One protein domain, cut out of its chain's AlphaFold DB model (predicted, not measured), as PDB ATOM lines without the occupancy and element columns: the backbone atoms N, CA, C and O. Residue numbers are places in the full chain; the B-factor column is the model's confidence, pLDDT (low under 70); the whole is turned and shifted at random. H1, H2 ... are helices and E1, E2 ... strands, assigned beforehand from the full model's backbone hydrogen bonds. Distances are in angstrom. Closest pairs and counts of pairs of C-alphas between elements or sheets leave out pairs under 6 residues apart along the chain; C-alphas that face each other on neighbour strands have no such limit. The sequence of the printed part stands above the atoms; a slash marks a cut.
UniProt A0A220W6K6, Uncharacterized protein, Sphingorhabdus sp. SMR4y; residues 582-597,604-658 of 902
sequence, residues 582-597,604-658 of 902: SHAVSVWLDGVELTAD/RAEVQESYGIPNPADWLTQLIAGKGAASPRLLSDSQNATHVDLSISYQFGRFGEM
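Overview. This is residues 582 to 597 and 604 to 658 of the 902 residues of an uncharacterized protein of Sphingorhabdus sp. SMR4y (UniProt A0A220W6K6). A narrow ribbon of three long strands, E1, E2 and E3, lies side by side as one sheet, and the helix H1 sticks out beyond one end of it, past the last residue of E2. After H1 a stretch with no named element, residues 626 to 641, folds back toward the sheet and leads into E3; residues 625 to 631 stand free. The printed part has 71 residues, with three named strands and one named helix in the order E1, E2, H1, E3; the sheet's order is E1, E2, E3, all antiparallel, and the class is mixed, helices and strands. The whole is an extended rod with a radius of gyration of the C-alphas of 18.0 A, spanning 56 by 24 by 15 A.

Arrangement. E1, residues 582 to 589, is an edge strand of the sheet. Residues 588 to 589 of E1 also make a short antiparallel pairing with residues 592 to 593. E2, residues 605 to 614, is the inner strand and the antiparallel neighbour of E1, at 173 degrees between their directions. The C-alphas of residues 583 and 611 face each other at 4.4 A, and N 588 and O 606, 2.8 A apart, are within hydrogen-bond range. A tight link of one residue leads from E2 to H1, residues 616 to 625. H1 is not on the sheet, but only just, with 4 pairs of C-alphas within 10 A, and it is apart from E1. In H1 every O i to N i+4 pair is within hydrogen-bond range. E3, residues 642 to 652, is the other edge strand, antiparallel to E2 at 170 degrees. The C-alphas of Gly 612 and Asp 645 face each other at 4.3 A; N 609 and O 648, 2.8 A apart, and N 652 and O 605, also 2.8 A apart, are within hydrogen-bond range.

Along the chain. E1 begins at C-alpha 582, (94.683, -48.158, 9.020), and measures 23.4 A from first to last C-alpha. E2 measures 29.8 A and ends at C-alpha 614, (86.936, -54.541, 12.054). H1 measures 14.1 A. E3, the longest strand by residues with 11, also measures 29.8 A and ends at C-alpha 652, (89.648, -25.641, 17.844).

Size, cuts and confidence. The two C-alphas farthest apart are those of Gly 628 and Phe 655, at 57.6 A. Residues 598 to 603 are cut out, and C-alphas 597 and 604 are 17.8 A apart across the cut, which lies in the link from E1 to E2. The link from H1 to E3 is long, with 16 residues. The mean pLDDT of the printed part is 90.8, and no printed residue is under 70.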
ATOM      1  N   SER A 582      94.194 -49.304   9.813       89.81
ATOM      2  CA  SER A 582      94.683 -48.158   9.020       89.81
ATOM      3  C   SER A 582      94.663 -46.826   9.786       89.81
ATOM      4  O   SER A 582      94.387 -45.781   9.201       89.81
ATOM      5  N   HIS A 583      94.927 -46.877  11.095       93.06
ATOM      6  CA  HIS A 583      94.843 -45.718  11.971       93.06
ATOM      7  C   HIS A 583      95.853 -44.637  11.563       93.06
ATOM      8  O   HIS A 583      97.044 -44.916  11.403       93.06
ATOM      9  N   ALA A 584      95.366 -43.413  11.381       91.00
ATOM     10  CA  ALA A 584      96.174 -42.245  11.073       91.00
ATOM     11  C   ALA A 584      95.705 -41.054  11.907       91.00
ATOM     12  O   ALA A 584      94.507 -40.794  11.985       91.00
ATOM     13  N   VAL A 585      96.661 -40.320  12.478       94.69
ATOM     14  CA  VAL A 585      96.426 -39.078  13.222       94.69
ATOM     15  C   VAL A 585      97.385 -38.011  12.712       94.69
ATOM     16  O   VAL A 585      98.560 -38.299  12.482       94.69
ATOM     17  N   SER A 586      96.899 -36.785  12.545       91.38
ATOM     18  CA  SER A 586      97.719 -35.621  12.198       91.38
ATOM     19  C   SER A 586      97.216 -34.364  12.905       91.38
ATOM     20  O   SER A 586      96.035 -34.239  13.231       91.38
ATOM     21  N   VAL A 587      98.127 -33.429  13.165       90.75
ATOM     22  CA  VAL A 587      97.846 -32.179  13.880       90.75
ATOM     23  C   VAL A 587      98.128 -31.023  12.936       90.75
ATOM     24  O   VAL A 587      99.170 -31.001  12.293       90.75
ATOM     25  N   TRP A 588      97.229 -30.052  12.858       87.81
ATOM     26  CA  TRP A 588      97.297 -28.941  11.918       87.81
ATOM     27  C   TRP A 588      97.036 -27.610  12.615       87.81
ATOM     28  O   TRP A 588      96.325 -27.532  13.617       87.81
ATOM     29  N   LEU A 589      97.592 -26.545  12.052       82.12
ATOM     30  CA  LEU A 589      97.331 -25.170  12.446       82.12
ATOM     31  C   LEU A 589      97.262 -24.302  11.194       82.12
ATOM     32  O   LEU A 589      98.217 -24.258  10.421       82.12
ATOM     33  N   ASP A 590      96.126 -23.642  10.981       77.25
ATOM     34  CA  ASP A 590      95.881 -22.766   9.827       77.25
ATOM     35  C   ASP A 590      96.206 -23.435   8.469       77.25
ATOM     36  O   ASP A 590      96.747 -22.819   7.552       77.25
ATOM     37  N   GLY A 591      95.891 -24.732   8.352       74.56
ATOM     38  CA  GLY A 591      96.131 -25.534   7.146       74.56
ATOM     39  C   GLY A 591      97.561 -26.064   6.986       74.56
ATOM     40  O   GLY A 591      97.874 -26.644   5.947       74.56
ATOM     41  N   VAL A 592      98.428 -25.903   7.992       72.44
ATOM     42  CA  VAL A 592      99.801 -26.436   8.002       72.44
ATOM     43  C   VAL A 592      99.935 -27.545   9.041       72.44
ATOM     44  O   VAL A 592      99.619 -27.338  10.209       72.44
ATOM     45  N   GLU A 593     100.435 -28.710   8.628       85.31
ATOM     46  CA  GLU A 593     100.672 -29.847   9.522       85.31
ATOM     47  C   GLU A 593     101.831 -29.568  10.494       85.31
ATOM     48  O   GLU A 593     102.914 -29.115  10.101       85.31
ATOM     49  N   LEU A 594     101.616 -29.863  11.771       81.19
ATOM     50  CA  LEU A 594     102.593 -29.771  12.846       81.19
ATOM     51  C   LEU A 594     103.237 -31.146  13.049       81.19
ATOM     52  O   LEU A 594     102.627 -32.060  13.592       81.19
ATOM     53  N   THR A 595     104.487 -31.289  12.608       80.12
ATOM     54  CA  THR A 595     105.217 -32.575  12.606       80.12
ATOM     55  C   THR A 595     106.347 -32.648  13.634       80.12
ATOM     56  O   THR A 595     107.084 -33.632  13.681       80.12
ATOM     57  N   ALA A 596     106.520 -31.603  14.440       76.81
ATOM     58  CA  ALA A 596     107.555 -31.526  15.458       76.81
ATOM     59  C   ALA A 596     106.971 -31.020  16.776       76.81
ATOM     60  O   ALA A 596     106.024 -30.234  16.781       76.81
ATOM     61  N   ASP A 597     107.587 -31.436  17.878       82.25
ATOM     62  CA  ASP A 597     107.310 -30.863  19.188       82.25
ATOM     63  C   ASP A 597     107.660 -29.373  19.193       82.25
ATOM     64  O   ASP A 597     108.652 -28.927  18.598       82.25
ATOM     65  N   ARG A 604      93.114 -21.385  13.883       81.19
ATOM     66  CA  ARG A 604      92.397 -22.655  13.986       81.19
ATOM     67  C   ARG A 604      93.377 -23.815  14.053       81.19
ATOM     68  O   ARG A 604      94.110 -24.068  13.100       81.19
ATOM     69  N   ALA A 605      93.355 -24.522  15.177       90.25
ATOM     70  CA  ALA A 605      94.043 -25.799  15.308       90.25
ATOM     71  C   ALA A 605      93.100 -26.937  14.925       90.25
ATOM     72  O   ALA A 605      91.887 -26.828  15.107       90.25
ATOM     73  N   GLU A 606      93.649 -28.034  14.429       93.69
ATOM     74  CA  GLU A 606      92.876 -29.204  14.042       93.69
ATOM     75  C   GLU A 606      93.640 -30.487  14.365       93.69
ATOM     76  O   GLU A 606      94.836 -30.584  14.110       93.69
ATOM     77  N   VAL A 607      92.952 -31.470  14.937       97.12
ATOM     78  CA  VAL A 607      93.445 -32.847  15.054       97.12
ATOM     79  C   VAL A 607      92.574 -33.705  14.152       97.12
ATOM     80  O   VAL A 607      91.366 -33.788  14.367       97.12
ATOM     81  N   GLN A 608      93.180 -34.297  13.129       95.56
ATOM     82  CA  GLN A 608      92.513 -35.210  12.207       95.56
ATOM     83  C   GLN A 608      92.861 -36.641  12.581       95.56
ATOM     84  O   GLN A 608      94.035 -36.952  12.776       95.56
ATOM     85  N   GLU A 609      91.857 -37.500  12.638       95.62
ATOM     86  CA  GLU A 609      91.971 -38.919  12.938       95.62
ATOM     87  C   GLU A 609      91.146 -39.723  11.930       95.62
ATOM     88  O   GLU A 609      90.025 -39.352  11.586       95.62
ATOM     89  N   SER A 610      91.679 -40.843  11.455       94.62
ATOM     90  CA  SER A 610      90.920 -41.787  10.636       94.62
ATOM     91  C   SER A 610      91.292 -43.218  10.973       94.62
ATOM     92  O   SER A 610      92.479 -43.525  11.094       94.62
ATOM     93  N   TYR A 611      90.300 -44.099  11.066       95.31
ATOM     94  CA  TYR A 611      90.511 -45.533  11.254       95.31
ATOM     95  C   TYR A 611      89.279 -46.345  10.845       95.31
ATOM     96  O   TYR A 611      88.145 -45.869  10.892       95.31
ATOM     97  N   GLY A 612      89.508 -47.608  10.495       95.69
ATOM     98  CA  GLY A 612      88.463 -48.615  10.345       95.69
ATOM     99  C   GLY A 612      88.275 -49.422  11.630       95.69
ATOM    100  O   GLY A 612      89.245 -49.737  12.320       95.69
ATOM    101  N   ILE A 613      87.035 -49.801  11.938       96.19
ATOM    102  CA  ILE A 613      86.714 -50.778  12.986       96.19
ATOM    103  C   ILE A 613      86.414 -52.127  12.311       96.19
ATOM    104  O   ILE A 613      85.495 -52.193  11.492       96.19
ATOM    105  N   PRO A 614      87.140 -53.215  12.626       94.56
ATOM    106  CA  PRO A 614      86.936 -54.541  12.054       94.56
ATOM    107  C   PRO A 614      85.661 -55.189  12.594       94.56
ATOM    108  O   PRO A 614      85.218 -54.901  13.702       94.56
ATOM    109  N   ASN A 615      85.103 -56.133  11.838       93.75
ATOM    110  CA  ASN A 615      83.991 -56.969  12.283       93.75
ATOM    111  C   ASN A 615      84.501 -58.113  13.194       93.75
ATOM    112  O   ASN A 615      85.127 -59.053  12.687       93.75
ATOM    113  N   PRO A 616      84.205 -58.121  14.512       94.06
ATOM    114  CA  PRO A 616      84.707 -59.155  15.415       94.06
ATOM    115  C   PRO A 616      84.141 -60.547  15.111       94.06
ATOM    116  O   PRO A 616      84.825 -61.549  15.302       94.06
ATOM    117  N   ALA A 617      82.913 -60.645  14.587       92.56
ATOM    118  CA  ALA A 617      82.332 -61.933  14.205       92.56
ATOM    119  C   ALA A 617      83.042 -62.557  12.989       92.56
ATOM    120  O   ALA A 617      83.226 -63.780  12.946       92.56
ATOM    121  N   ASP A 618      83.465 -61.736  12.019       91.62
ATOM    122  CA  ASP A 618      84.328 -62.198  10.926       91.62
ATOM    123  C   ASP A 618      85.688 -62.626  11.481       91.62
ATOM    124  O   ASP A 618      86.088 -63.765  11.261       91.62
ATOM    125  N   TRP A 619      86.344 -61.794  12.297       94.38
ATOM    126  CA  TRP A 619      87.629 -62.135  12.918       94.38
ATOM    127  C   TRP A 619      87.604 -63.488  13.649       94.38
ATOM    128  O   TRP A 619      88.446 -64.348  13.376       94.38
ATOM    129  N   LEU A 620      86.603 -63.737  14.503       94.88
ATOM    130  CA  LEU A 620      86.448 -65.025  15.192       94.88
ATOM    131  C   LEU A 620      86.275 -66.188  14.206       94.88
ATOM    132  O   LEU A 620      86.862 -67.254  14.392       94.88
ATOM    133  N   THR A 621      85.518 -65.987  13.124       92.56
ATOM    134  CA  THR A 621      85.359 -66.990  12.058       92.56
ATOM    135  C   THR A 621      86.697 -67.301  11.383       92.56
ATOM    136  O   THR A 621      87.019 -68.472  11.153       92.56
ATOM    137  N   GLN A 622      87.501 -66.272  11.105       92.25
ATOM    138  CA  GLN A 622      88.823 -66.417  10.498       92.25
ATOM    139  C   GLN A 622      89.810 -67.112  11.445       92.25
ATOM    140  O   GLN A 622      90.564 -67.976  11.000       92.25
ATOM    141  N   LEU A 623      89.778 -66.807  12.748       94.94
ATOM    142  CA  LEU A 623      90.597 -67.490  13.754       94.94
ATOM    143  C   LEU A 623      90.276 -68.983  13.832       94.94
ATOM    144  O   LEU A 623      91.186 -69.810  13.782       94.94
ATOM    145  N   ILE A 624      88.990 -69.342  13.891       95.69
ATOM    146  CA  ILE A 624      88.551 -70.745  13.930       95.69
ATOM    147  C   ILE A 624      89.010 -71.489  12.671       95.69
ATOM    148  O   ILE A 624      89.538 -72.601  12.756       95.69
ATOM    149  N   ALA A 625      88.843 -70.878  11.495       94.44
ATOM    150  CA  ALA A 625      89.274 -71.463  10.228       94.44
ATOM    151  C   ALA A 625      90.807 -71.565  10.104       94.44
ATOM    152  O   ALA A 625      91.312 -72.488   9.464       94.44
ATOM    153  N   GLY A 626      91.535 -70.626  10.711       92.62
ATOM    154  CA  GLY A 626      92.993 -70.517  10.689       92.62
ATOM    155  C   GLY A 626      93.723 -71.282  11.796       92.62
ATOM    156  O   GLY A 626      94.951 -71.189  11.876       92.62
ATOM    157  N   LYS A 627      93.006 -72.034  12.641       94.88
ATOM    158  CA  LYS A 627      93.598 -72.824  13.727       94.88
ATOM    159  C   LYS A 627      94.768 -73.684  13.231       94.88
ATOM    160  O   LYS A 627      94.681 -74.358  12.204       94.88
ATOM    161  N   GLY A 628      95.861 -73.695  13.993       92.81
ATOM    162  CA  GLY A 628      97.128 -74.331  13.623       92.81
ATOM    163  C   GLY A 628      98.166 -73.363  13.049       92.81
ATOM    164  O   GLY A 628      99.310 -73.765  12.828       92.81
ATOM    165  N   ALA A 629      97.804 -72.097  12.825       90.62
ATOM    166  CA  ALA A 629      98.745 -71.060  12.424       90.62
ATOM    167  C   ALA A 629      99.773 -70.770  13.531       90.62
ATOM    168  O   ALA A 629      99.436 -70.663  14.705       90.62
ATOM    169  N   ALA A 630     101.041 -70.594  13.148       86.56
ATOM    170  CA  ALA A 630     102.099 -70.192  14.081       86.56
ATOM    171  C   ALA A 630     101.969 -68.726  14.539       86.56
ATOM    172  O   ALA A 630     102.530 -68.346  15.564       86.56
ATOM    173  N   SER A 631     101.239 -67.916  13.771       89.62
ATOM    174  CA  SER A 631     100.944 -66.511  14.053       89.62
ATOM    175  C   SER A 631      99.454 -66.282  13.796       89.62
ATOM    176  O   SER A 631      99.066 -66.080  12.644       89.62
ATOM    177  N   PRO A 632      98.611 -66.419  14.834       89.88
ATOM    178  CA  PRO A 632      97.180 -66.167  14.736       89.88
ATOM    179  C   PRO A 632      96.891 -64.728  14.316       89.88
ATOM    180  O   PRO A 632      97.680 -63.818  14.571       89.88
ATOM    181  N   ARG A 633      95.754 -64.531  13.650       89.25
ATOM    182  CA  ARG A 633      95.364 -63.226  13.119       89.25
ATOM    183  C   ARG A 633      94.901 -62.298  14.248       89.25
ATOM    184  O   ARG A 633      94.019 -62.670  15.017       89.25
ATOM    185  N   LEU A 634      95.449 -61.087  14.304       90.31
ATOM    186  CA  LEU A 634      95.002 -60.045  15.234       90.31
ATOM    187  C   LEU A 634      93.657 -59.456  14.794       90.31
ATOM    188  O   LEU A 634      93.307 -59.528  13.615       90.31
ATOM    189  N   LEU A 635      92.910 -58.855  15.718       91.94
ATOM    190  CA  LEU A 635      91.634 -58.209  15.406       91.94
ATOM    191  C   LEU A 635      91.814 -57.016  14.445       91.94
ATOM    192  O   LEU A 635      91.096 -56.921  13.449       91.94
ATOM    193  N   SER A 636      92.839 -56.189  14.654       90.75
ATOM    194  CA  SER A 636      93.215 -55.059  13.785       90.75
ATOM    195  C   SER A 636      93.871 -55.443  12.452       90.75
ATOM    196  O   SER A 636      94.265 -54.562  11.688       90.75
ATOM    197  N   ASP A 637      94.012 -56.734  12.129       89.62
ATOM    198  CA  ASP A 637      94.591 -57.154  10.848       89.62
ATOM    199  C   ASP A 637      93.747 -56.615   9.680       89.62
ATOM    200  O   ASP A 637      92.526 -56.790   9.647       89.62
ATOM    201  N   SER A 638      94.392 -55.977   8.699       84.94
ATOM    202  CA  SER A 638      93.730 -55.356   7.542       84.94
ATOM    203  C   SER A 638      93.009 -56.356   6.626       84.94
ATOM    204  O   SER A 638      92.308 -55.953   5.703       84.94
ATOM    205  N   GLN A 639      93.226 -57.662   6.810       84.75
ATOM    206  CA  GLN A 639      92.492 -58.714   6.104       84.75
ATOM    207  C   GLN A 639      91.148 -59.053   6.756       84.75
ATOM    208  O   GLN A 639      90.329 -59.701   6.102       84.75
ATOM    209  N   ASN A 640      90.924 -58.681   8.023       88.81
ATOM    210  CA  ASN A 640      89.591 -58.769   8.616       88.81
ATOM    211  C   ASN A 640      88.706 -57.717   7.963       88.81
ATOM    212  O   ASN A 640      89.139 -56.587   7.727       88.81
ATOM    213  N   ALA A 641      87.465 -58.085   7.667       91.00
ATOM    214  CA  ALA A 641      86.578 -57.161   6.992       91.00
ATOM    215  C   ALA A 641      86.259 -55.952   7.888       91.00
ATOM    216  O   ALA A 641      85.814 -56.118   9.026       91.00
ATOM    217  N   THR A 642      86.463 -54.744   7.363       93.94
ATOM    218  CA  THR A 642      86.071 -53.497   8.025       93.94
ATOM    219  C   THR A 642      84.552 -53.420   8.134       93.94
ATOM    220  O   THR A 642      83.827 -53.721   7.179       93.94
ATOM    221  N   HIS A 643      84.061 -53.052   9.313       94.00
ATOM    222  CA  HIS A 643      82.641 -52.878   9.602       94.00
ATOM    223  C   HIS A 643      82.213 -51.435   9.358       94.00
ATOM    224  O   HIS A 643      81.264 -51.195   8.610       94.00
ATOM    225  N   VAL A 644      82.935 -50.487   9.950       95.19
ATOM    226  CA  VAL A 644      82.741 -49.050   9.735       95.19
ATOM    227  C   VAL A 644      84.090 -48.370   9.545       95.19
ATOM    228  O   VAL A 644      85.075 -48.786  10.151       95.19
ATOM    229  N   ASP A 645      84.116 -47.340   8.707       95.62
ATOM    230  CA  ASP A 645      85.261 -46.447   8.528       95.62
ATOM    231  C   ASP A 645      84.905 -45.077   9.091       95.62
ATOM    232  O   ASP A 645      83.838 -44.531   8.785       95.62
ATOM    233  N   LEU A 646      85.794 -44.540   9.921       95.12
ATOM    234  CA  LEU A 646      85.609 -43.266  10.595       95.12
ATOM    235  C   LEU A 646      86.652 -42.264  10.102       95.12
ATOM    236  O   LEU A 646      87.833 -42.592   9.963       95.12
ATOM    237  N   SER A 647      86.209 -41.033   9.867       95.38
ATOM    238  CA  SER A 647      87.072 -39.880   9.610       95.38
ATOM    239  C   SER A 647      86.607 -38.734  10.492       95.38
ATOM    240  O   SER A 647      85.462 -38.289  10.402       95.38
ATOM    241  N   ILE A 648      87.490 -38.274  11.369       95.69
ATOM    242  CA  ILE A 648      87.176 -37.350  12.446       95.69
ATOM    243  C   ILE A 648      88.125 -36.159  12.367       95.69
ATOM    244  O   ILE A 648      89.336 -36.311  12.250       95.69
ATOM    245  N   SER A 649      87.575 -34.954  12.447       95.62
ATOM    246  CA  SER A 649      88.335 -33.715  12.551       95.62
ATOM    247  C   SER A 649      87.856 -32.928  13.765       95.62
ATOM    248  O   SER A 649      86.704 -32.495  13.841       95.62
ATOM    249  N   TYR A 650      88.749 -32.766  14.738       96.81
ATOM    250  CA  TYR A 650      88.553 -31.956  15.931       96.81
ATOM    251  C   TYR A 650      89.169 -30.577  15.704       96.81
ATOM    252  O   TYR A 650      90.384 -30.414  15.778       96.81
ATOM    253  N   GLN A 651      88.336 -29.577  15.433       95.88
ATOM    254  CA  GLN A 651      88.756 -28.208  15.150       95.88
ATOM    255  C   GLN A 651      88.576 -27.312  16.370       95.88
ATOM    256  O   GLN A 651      87.511 -27.280  16.979       95.88
ATOM    257  N   PHE A 652      89.604 -26.540  16.698       96.38
ATOM    258  CA  PHE A 652      89.648 -25.641  17.844       96.38
ATOM    259  C   PHE A 652      89.763 -24.204  17.347       96.38
ATOM    260  O   PHE A 652      90.759 -23.831  16.722       96.38
ATOM    261  N   GLY A 653      88.717 -23.416  17.592       88.31
ATOM    262  CA  GLY A 653      88.550 -22.085  17.020       88.31
ATOM    263  C   GLY A 653      88.968 -20.930  17.927       88.31
ATOM    264  O   GLY A 653      89.345 -21.082  19.095       88.31
ATOM    265  N   ARG A 654      88.874 -19.732  17.357       84.62
ATOM    266  CA  ARG A 654      89.261 -18.459  17.973       84.62
ATOM    267  C   ARG A 654      88.308 -17.947  19.053       84.62
ATOM    268  O   ARG A 654      88.654 -16.984  19.735       84.62
ATOM    269  N   PHE A 655      87.135 -18.549  19.220       89.88
ATOM    270  CA  PHE A 655      86.153 -18.172  20.240       89.88
ATOM    271  C   PHE A 655      86.151 -19.131  21.443       89.88
ATOM    272  O   PHE A 655      85.303 -19.000  22.321       89.88
ATOM    273  N   GLY A 656      87.087 -20.086  21.522       91.44
ATOM    274  CA  GLY A 656      87.135 -21.094  22.597       91.44
ATOM    275  C   GLY A 656      86.253 -22.324  22.343       91.44
ATOM    276  O   GLY A 656      86.139 -23.219  23.190       91.44
ATOM    277  N   GLU A 657      85.622 -22.379  21.174       94.19
ATOM    278  CA  GLU A 657      84.833 -23.498  20.689       94.19
ATOM    279  C   GLU A 657      85.711 -24.652  20.203       94.19
ATOM    280  O   GLU A 657      86.837 -24.473  19.728       94.19
ATOM    281  N   MET A 658      85.152 -25.852  20.282       96.69
ATOM    282  CA  MET A 658      85.651 -27.024  19.588       96.69
ATOM    283  C   MET A 658      84.524 -27.573  18.716       96.69
ATOM    284  O   MET A 658      83.425 -27.821  19.216       96.69
TER     285      MET A 658